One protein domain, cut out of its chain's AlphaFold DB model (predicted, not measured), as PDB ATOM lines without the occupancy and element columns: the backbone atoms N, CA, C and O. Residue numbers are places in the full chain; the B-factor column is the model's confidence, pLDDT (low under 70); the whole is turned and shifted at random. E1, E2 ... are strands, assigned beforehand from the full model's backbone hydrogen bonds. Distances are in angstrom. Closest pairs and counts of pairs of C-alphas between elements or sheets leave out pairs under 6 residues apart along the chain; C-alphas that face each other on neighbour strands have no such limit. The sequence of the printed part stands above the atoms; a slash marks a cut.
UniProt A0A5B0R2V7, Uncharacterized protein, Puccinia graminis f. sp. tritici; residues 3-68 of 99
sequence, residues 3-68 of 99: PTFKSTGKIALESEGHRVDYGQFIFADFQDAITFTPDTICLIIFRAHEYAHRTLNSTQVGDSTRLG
ATOM      1  N   PRO A   3     162.283 145.635 124.099       97.50
ATOM      2  CA  PRO A   3     163.402 145.371 123.197       97.50
ATOM      3  C   PRO A   3     164.175 144.144 123.685       97.50
ATOM      4  O   PRO A   3     164.510 144.056 124.865       97.50
ATOM      5  N   THR A   4     164.436 143.186 122.797       98.12
ATOM      6  CA  THR A   4     165.178 141.968 123.142       98.12
ATOM      7  C   THR A   4     166.123 141.526 122.028       98.12
ATOM      8  O   THR A   4     165.984 141.933 120.872       98.12
ATOM      9  N   PHE A   5     167.079 140.666 122.373       98.19
ATOM     10  CA  PHE A   5     167.898 139.926 121.412       98.19
ATOM     11  C   PHE A   5     167.286 138.546 121.145       98.19
ATOM     12  O   PHE A   5     166.880 137.864 122.089       98.19
ATOM     13  N   LYS A   6     167.206 138.112 119.880       97.88
ATOM     14  CA  LYS A   6     166.570 136.831 119.511       97.88
ATOM     15  C   LYS A   6     167.334 135.651 120.093       97.88
ATOM     16  O   LYS A   6     166.705 134.729 120.605       97.88
ATOM     17  N   SER A   7     168.663 135.684 120.026       97.81
ATOM     18  CA  SER A   7     169.510 134.572 120.461       97.81
ATOM     19  C   SER A   7     169.439 134.296 121.965       97.81
ATOM     20  O   SER A   7     169.557 133.145 122.379       97.81
ATOM     21  N   THR A   8     169.236 135.330 122.789       97.31
ATOM     22  CA  THR A   8     169.309 135.210 124.258       97.31
ATOM     23  C   THR A   8     167.988 135.458 124.977       97.31
ATOM     24  O   THR A   8     167.852 135.078 126.138       97.31
ATOM     25  N   GLY A   9     167.034 136.144 124.343       96.69
ATOM     26  CA  GLY A   9     165.798 136.606 124.975       96.69
ATOM     27  C   GLY A   9     165.988 137.707 126.027       96.69
ATOM     28  O   GLY A   9     165.006 138.137 126.629       96.69
ATOM     29  N   LYS A  10     167.221 138.178 126.264       97.38
ATOM     30  CA  LYS A  10     167.504 139.254 127.223       97.38
ATOM     31  C   LYS A  10     166.965 140.589 126.721       97.38
ATOM     32  O   LYS A  10     166.846 140.791 125.512       97.38
ATOM     33  N   ILE A  11     166.682 141.491 127.664       97.69
ATOM     34  CA  ILE A  11     166.422 142.901 127.357       97.69
ATOM     35  C   ILE A  11     167.659 143.457 126.658       97.69
ATOM     36  O   ILE A  11     168.776 143.202 127.103       97.69
ATOM     37  N   ALA A  12     167.432 144.163 125.561       97.44
ATOM     38  CA  ALA A  12     168.480 144.673 124.699       97.44
ATOM     39  C   ALA A  12     168.541 146.199 124.780       97.44
ATOM     40  O   ALA A  12     167.493 146.853 124.784       97.44
ATOM     41  N   LEU A  13     169.758 146.739 124.825       97.25
ATOM     42  CA  LEU A  13     170.020 148.178 124.837       97.25
ATOM     43  C   LEU A  13     170.605 148.652 123.502       97.25
ATOM     44  O   LEU A  13     171.313 147.911 122.815       97.25
ATOM     45  N   GLU A  14     170.366 149.912 123.146       96.62
ATOM     46  CA  GLU A  14     170.961 150.542 121.961       96.62
ATOM     47  C   GLU A  14     172.492 150.560 122.057       96.62
ATOM     48  O   GLU A  14     173.186 150.291 121.077       96.62
ATOM     49  N   SER A  15     173.029 150.776 123.263       97.19
ATOM     50  CA  SER A  15     174.470 150.726 123.546       97.19
ATOM     51  C   SER A  15     175.107 149.353 123.290       97.19
ATOM     52  O   SER A  15     176.315 149.268 123.079       97.19
ATOM     53  N   GLU A  16     174.304 148.287 123.248       96.75
ATOM     54  CA  GLU A  16     174.715 146.921 122.899       96.75
ATOM     55  C   GLU A  16     174.499 146.612 121.405       96.75
ATOM     56  O   GLU A  16     174.662 145.475 120.962       96.75
ATOM     57  N   GLY A  17     174.130 147.619 120.609       96.25
ATOM     58  CA  GLY A  17     173.869 147.497 119.178       96.25
ATOM     59  C   GLY A  17     172.448 147.047 118.836       96.25
ATOM     60  O   GLY A  17     172.208 146.647 117.693       96.25
ATOM     61  N   HIS A  18     171.499 147.092 119.783       97.81
ATOM     62  CA  HIS A  18     170.093 146.822 119.474       97.81
ATOM     63  C   HIS A  18     169.550 147.864 118.505       97.81
ATOM     64  O   HIS A  18     169.622 149.066 118.751       97.81
ATOM     65  N   ARG A  19     168.965 147.395 117.402       97.50
ATOM     66  CA  ARG A  19     168.307 148.262 116.431       97.50
ATOM     67  C   ARG A  19     167.130 147.571 115.764       97.50
ATOM     68  O   ARG A  19     167.264 146.563 115.065       97.50
ATOM     69  N   VAL A  20     165.961 148.173 115.939       97.44
ATOM     70  CA  VAL A  20     164.746 147.825 115.207       97.44
ATOM     71  C   VAL A  20     164.139 149.113 114.671       97.44
ATOM     72  O   VAL A  20     163.717 149.975 115.445       97.44
ATOM     73  N   ASP A  21     164.064 149.217 113.351       96.50
ATOM     74  CA  ASP A  21     163.497 150.374 112.668       96.50
ATOM     75  C   ASP A  21     161.999 150.137 112.405       96.50
ATOM     76  O   ASP A  21     161.564 149.008 112.141       96.50
ATOM     77  N   TYR A  22     161.199 151.207 112.457       96.25
ATOM     78  CA  TYR A  22     159.739 151.168 112.275       96.25
ATOM     79  C   TYR A  22     159.013 150.243 113.276       96.25
ATOM     80  O   TYR A  22     159.482 149.984 114.392       96.25
ATOM     81  N   GLY A  23     157.831 149.758 112.886       95.94
ATOM     82  CA  GLY A  23     156.994 148.888 113.702       95.94
ATOM     83  C   GLY A  23     156.142 149.634 114.715       95.94
ATOM     84  O   GLY A  23     155.913 149.115 115.802       95.94
ATOM     85  N   GLN A  24     155.712 150.851 114.389       96.69
ATOM     86  CA  GLN A  24     154.813 151.634 115.229       96.69
ATOM     87  C   GLN A  24     153.509 150.875 115.493       96.69
ATOM     88  O   GLN A  24     153.028 150.107 114.652       96.69
ATOM     89  N   PHE A  25     152.920 151.129 116.654       96.94
ATOM     90  CA  PHE A  25     151.584 150.659 116.988       96.94
ATOM     91  C   PHE A  25     150.576 151.750 116.672       96.94
ATOM     92  O   PHE A  25     150.637 152.827 117.260       96.94
ATOM     93  N   ILE A  26     149.681 151.490 115.726       97.31
ATOM     94  CA  ILE A  26     148.758 152.499 115.212       97.31
ATOM     95  C   ILE A  26     147.348 152.296 115.758       97.31
ATOM     96  O   ILE A  26     146.888 151.159 115.887       97.31
ATOM     97  N   PHE A  27     146.659 153.410 115.988       96.62
ATOM     98  CA  PHE A  27     145.216 153.486 116.188       96.62
ATOM     99  C   PHE A  27     144.600 154.145 114.956       96.62
ATOM    100  O   PHE A  27     144.706 155.357 114.769       96.62
ATOM    101  N   ALA A  28     143.984 153.341 114.088       91.69
ATOM    102  CA  ALA A  28     143.521 153.814 112.784       91.69
ATOM    103  C   ALA A  28     142.428 154.888 112.911       91.69
ATOM    104  O   ALA A  28     142.434 155.858 112.158       91.69
ATOM    105  N   ASP A  29     141.549 154.744 113.904       91.62
ATOM    106  CA  ASP A  29     140.384 155.615 114.093       91.62
ATOM    107  C   ASP A  29     140.761 157.059 114.468       91.62
ATOM    108  O   ASP A  29     140.022 157.991 114.160       91.62
ATOM    109  N   PHE A  30     141.928 157.257 115.091       89.81
ATOM    110  CA  PHE A  30     142.412 158.571 115.537       89.81
ATOM    111  C   PHE A  30     143.630 159.069 114.755       89.81
ATOM    112  O   PHE A  30     144.148 160.136 115.065       89.81
ATOM    113  N   GLN A  31     144.079 158.309 113.749       91.62
ATOM    114  CA  GLN A  31     145.273 158.604 112.947       91.62
ATOM    115  C   GLN A  31     146.524 158.863 113.803       91.62
ATOM    116  O   GLN A  31     147.355 159.702 113.464       91.62
ATOM    117  N   ASP A  32     146.657 158.118 114.901       94.69
ATOM    118  CA  ASP A  32     147.759 158.265 115.849       94.69
ATOM    119  C   ASP A  32     148.606 156.987 115.926       94.69
ATOM    120  O   ASP A  32     148.142 155.877 115.622       94.69
ATOM    121  N   ALA A  33     149.873 157.142 116.304       95.75
ATOM    122  CA  ALA A  33     150.865 156.081 116.300       95.75
ATOM    123  C   ALA A  33     151.837 156.184 117.480       95.75
ATOM    124  O   ALA A  33     152.525 157.183 117.680       95.75
ATOM    125  N   ILE A  34     151.989 155.077 118.201       95.69
ATOM    126  CA  ILE A  34     152.997 154.921 119.244       95.69
ATOM    127  C   ILE A  34     154.286 154.409 118.605       95.69
ATOM    128  O   ILE A  34     154.331 153.319 118.024       95.69
ATOM    129  N   THR A  35     155.351 155.194 118.749       96.06
ATOM    130  CA  THR A  35     156.710 154.793 118.372       96.06
ATOM    131  C   THR A  35     157.407 154.122 119.551       96.06
ATOM    132  O   THR A  35     157.319 154.583 120.686       96.06
ATOM    133  N   PHE A  36     158.114 153.024 119.281       95.25
ATOM    134  CA  PHE A  36     158.884 152.297 120.288       95.25
ATOM    135  C   PHE A  36     160.327 152.794 120.315       95.25
ATOM    136  O   PHE A  36     161.163 152.336 119.532       95.25
ATOM    137  N   THR A  37     160.592 153.737 121.215       93.00
ATOM    138  CA  THR A  37     161.917 154.327 121.425       93.00
ATOM    139  C   THR A  37     162.913 153.272 121.931       93.00
ATOM    140  O   THR A  37     162.520 152.407 122.725       93.00
ATOM    141  N   PRO A  38     164.186 153.312 121.497       91.25
ATOM    142  CA  PRO A  38     165.247 152.498 122.090       91.25
ATOM    143  C   PRO A  38     165.343 152.687 123.610       91.25
ATOM    144  O   PRO A  38     164.869 153.690 124.139       91.25
ATOM    145  N   ASP A  39     165.908 151.702 124.312       94.00
ATOM    146  CA  ASP A  39     166.135 151.719 125.770       94.00
ATOM    147  C   ASP A  39     164.884 151.946 126.637       94.00
ATOM    148  O   ASP A  39     164.969 152.278 127.820       94.00
ATOM    149  N   THR A  40     163.693 151.725 126.074       94.44
ATOM    150  CA  THR A  40     162.425 151.847 126.796       94.44
ATOM    151  C   THR A  40     161.602 150.570 126.724       94.44
ATOM    152  O   THR A  40     161.588 149.850 125.723       94.44
ATOM    153  N   ILE A  41     160.856 150.306 127.796       95.75
ATOM    154  CA  ILE A  41     159.775 149.324 127.798       95.75
ATOM    155  C   ILE A  41     158.462 150.091 127.711       95.75
ATOM    156  O   ILE A  41     158.142 150.905 128.573       95.75
ATOM    157  N   CYS A  42     157.687 149.814 126.667       95.38
ATOM    158  CA  CYS A  42     156.403 150.467 126.443       95.38
ATOM    159  C   CYS A  42     155.255 149.596 126.972       95.38
ATOM    160  O   CYS A  42     155.085 148.456 126.523       95.38
ATOM    161  N   LEU A  43     154.449 150.140 127.885       95.56
ATOM    162  CA  LEU A  43     153.169 149.578 128.321       95.56
ATOM    163  C   LEU A  43     152.034 150.393 127.694       95.56
ATOM    164  O   LEU A  43     152.019 151.615 127.810       95.56
ATOM    165  N   ILE A  44     151.081 149.717 127.050       93.81
ATOM    166  CA  ILE A  44     149.917 150.353 126.423       93.81
ATOM    167  C   ILE A  44     148.663 149.760 127.060       93.81
ATOM    168  O   ILE A  44     148.486 148.542 127.055       93.81
ATOM    169  N   ILE A  45     147.795 150.616 127.600       94.06
ATOM    170  CA  ILE A  45     146.505 150.232 128.184       94.06
ATOM    171  C   ILE A  45     145.412 150.954 127.401       94.06
ATOM    172  O   ILE A  45     145.393 152.180 127.351       94.06
ATOM    173  N   PHE A  46     144.515 150.197 126.773       92.38
ATOM    174  CA  PHE A  46     143.445 150.751 125.947       92.38
ATOM    175  C   PHE A  46     142.281 149.763 125.794       92.38
ATOM    176  O   PHE A  46     142.409 148.569 126.080       92.38
ATOM    177  N   ARG A  47     141.127 150.252 125.322       91.06
ATOM    178  CA  ARG A  47     139.944 149.426 125.036       91.06
ATOM    179  C   ARG A  47     140.071 148.777 123.658       91.06
ATOM    180  O   ARG A  47     139.585 149.301 122.663       91.06
ATOM    181  N   ALA A  48     140.711 147.610 123.611       91.31
ATOM    182  CA  ALA A  48     141.016 146.901 122.363       91.31
ATOM    183  C   ALA A  48     139.794 146.531 121.502       91.31
ATOM    184  O   ALA A  48     139.936 146.357 120.297       91.31
ATOM    185  N   HIS A  49     138.605 146.429 122.104       89.25
ATOM    186  CA  HIS A  49     137.358 146.146 121.388       89.25
ATOM    187  C   HIS A  49     136.689 147.395 120.796       89.25
ATOM    188  O   HIS A  49     135.813 147.255 119.949       89.25
ATOM    189  N   GLU A  50     137.058 148.593 121.260       90.56
ATOM    190  CA  GLU A  50     136.493 149.852 120.762       90.56
ATOM    191  C   GLU A  50     137.343 150.472 119.658       90.56
ATOM    192  O   GLU A  50     136.797 151.131 118.781       90.56
ATOM    193  N   TYR A  51     138.664 150.278 119.705       92.12
ATOM    194  CA  TYR A  51     139.602 150.992 118.842       92.12
ATOM    195  C   TYR A  51     140.318 150.042 117.895       92.12
ATOM    196  O   TYR A  51     141.035 149.137 118.337       92.12
ATOM    197  N   ALA A  52     140.164 150.263 116.591       94.50
ATOM    198  CA  ALA A  52     140.884 149.525 115.568       94.50
ATOM    199  C   ALA A  52     142.382 149.836 115.663       94.50
ATOM    200  O   ALA A  52     142.817 150.988 115.577       94.50
ATOM    201  N   HIS A  53     143.188 148.791 115.838       95.50
ATOM    202  CA  HIS A  53     144.613 148.927 116.101       95.50
ATOM    203  C   HIS A  53     145.422 147.834 115.411       95.50
ATOM    204  O   HIS A  53     144.928 146.735 115.150       95.50
ATOM    205  N   ARG A  54     146.689 148.130 115.120       95.62
ATOM    206  CA  ARG A  54     147.653 147.137 114.629       95.62
ATOM    207  C   ARG A  54     149.086 147.580 114.888       95.62
ATOM    208  O   ARG A  54     149.379 148.772 114.929       95.62
ATOM    209  N   THR A  55     149.993 146.616 114.952       96.56
ATOM    210  CA  THR A  55     151.432 146.879 114.857       96.56
ATOM    211  C   THR A  55     151.843 146.835 113.391       96.56
ATOM    212  O   THR A  55     151.486 145.897 112.677       96.56
ATOM    213  N   LEU A  56     152.570 147.846 112.921       96.62
ATOM    214  CA  LEU A  56     153.150 147.837 111.579       96.62
ATOM    215  C   LEU A  56     154.333 146.866 111.493       96.62
ATOM    216  O   LEU A  56     154.918 146.473 112.503       96.62
ATOM    217  N   ASN A  57     154.720 146.517 110.268       96.75
ATOM    218  CA  ASN A  57     155.935 145.742 110.047       96.75
ATOM    219  C   ASN A  57     157.161 146.536 110.516       96.75
ATOM    220  O   ASN A  57     157.255 147.749 110.310       96.75
ATOM    221  N   SER A  58     158.103 145.833 111.136       96.88
ATOM    222  CA  SER A  58     159.388 146.380 111.562       96.88
ATOM    223  C   SER A  58     160.525 145.792 110.739       96.88
ATOM    224  O   SER A  58     160.426 144.680 110.218       96.88
ATOM    225  N   THR A  59     161.622 146.537 110.646       98.00
ATOM    226  CA  THR A  59     162.883 146.042 110.090       98.00
ATOM    227  C   THR A  59     163.831 145.747 111.238       98.00
ATOM    228  O   THR A  59     164.208 146.635 111.999       98.00
ATOM    229  N   GLN A  60     164.183 144.476 111.389       97.25
ATOM    230  CA  GLN A  60     165.031 143.991 112.472       97.25
ATOM    231  C   GLN A  60     166.471 143.863 111.978       97.25
ATOM    232  O   GLN A  60     166.721 143.123 111.025       97.25
ATOM    233  N   VAL A  61     167.410 144.562 112.619       97.56
ATOM    234  CA  VAL A  61     168.830 144.517 112.247       97.56
ATOM    235  C   VAL A  61     169.556 143.480 113.101       97.56
ATOM    236  O   VAL A  61     169.531 143.537 114.333       97.56
ATOM    237  N   GLY A  62     170.208 142.524 112.435       97.00
ATOM    238  CA  GLY A  62     170.960 141.457 113.091       97.00
ATOM    239  C   GLY A  62     170.101 140.648 114.067       97.00
ATOM    240  O   GLY A  62     169.018 140.157 113.722       97.00
ATOM    241  N   ASP A  63     170.593 140.526 115.299       97.44
ATOM    242  CA  ASP A  63     169.951 139.753 116.367       97.44
ATOM    243  C   ASP A  63     168.845 140.523 117.113       97.44
ATOM    244  O   ASP A  63     168.235 140.013 118.050       97.44
ATOM    245  N   SER A  64     168.547 141.755 116.703       98.19
ATOM    246  CA  SER A  64     167.568 142.609 117.377       98.19
ATOM    247  C   SER A  64     166.133 142.151 117.115       98.19
ATOM    248  O   SER A  64     165.768 141.812 115.988       98.19
ATOM    249  N   THR A  65     165.276 142.201 118.132       97.81
ATOM    250  CA  THR A  65     163.821 142.042 117.999       97.81
ATOM    251  C   THR A  65     163.074 142.842 119.076       97.81
ATOM    252  O   THR A  65     163.679 143.531 119.902       97.81
ATOM    253  N   ARG A  66     161.740 142.807 119.050       97.38
ATOM    254  CA  ARG A  66     160.893 143.314 120.135       97.38
ATOM    255  C   ARG A  66     159.864 142.255 120.520       97.38
ATOM    256  O   ARG A  66     159.182 141.714 119.653       97.38
ATOM    257  N   LEU A  67     159.703 142.017 121.816       96.50
ATOM    258  CA  LEU A  67     158.667 141.155 122.371       96.50
ATOM    259  C   LEU A  67     157.401 141.965 122.685       96.50
ATOM    260  O   LEU A  67     157.436 142.961 123.419       96.50
ATOM    261  N   GLY A  68     156.271 141.519 122.136       95.50
ATOM    262  CA  GLY A  68     154.936 141.995 122.484       95.50
ATOM    263  C   GLY A  68     154.228 140.997 123.394       95.50
ATOM    264  O   GLY A  68     154.153 139.817 123.066       95.50
TER     265      GLY A  68
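Overview. This is residues 3 to 68 of the 99 residues of an uncharacterized protein of Puccinia graminis f. sp. tritici (UniProt A0A5B0R2V7). With little regular structure, a long ribbon, E2 running on into E3 beside E5 running on into E6, has E4 folded back along E3; E1 and E7 pair at one end, and residues 35 to 52 arch over the ribbon. The printed part has 66 residues, 22 in seven named strands, E1 to E7 in chain order, and no named helix: all strand. Sheets E4-E3-E5, E1-E7 and E2-E6 are antiparallel. The whole is only just compact, close to loose, with radius of gyration of the C-alphas 13.0 A, spanning 37 by 19 by 17 A.

Along the chain. E1, residues 3 to 5, begins at C-alpha 3 (163.402, 145.371, 123.197). E2 is residues 20 to 22, E3 25 to 27, E4 32 to 34, E5 53 to 55, E6 58 to 60. E7, residues 64 to 67, 10.3 A long, ends at C-alpha 67 (158.667, 141.155, 122.371).

Arrangement. Within hydrogen-bond range are N 4 and O 65 of E1 and E7, 3.0 A; N 21 and O 59 of E2 and E6, 2.9 A; N 34 and O 25 of the hairpin E3 and E4, 2.8 A; N 26 and O 54 of E3 and E5, 2.8 A.

Size, cuts and confidence. The farthest C-alphas, Glu 16 and Glu 50, are 38.4 A apart. Links E1 to E2 and E4 to E5 are long. The printed part has no cut; no printed residue is under 70 in pLDDT.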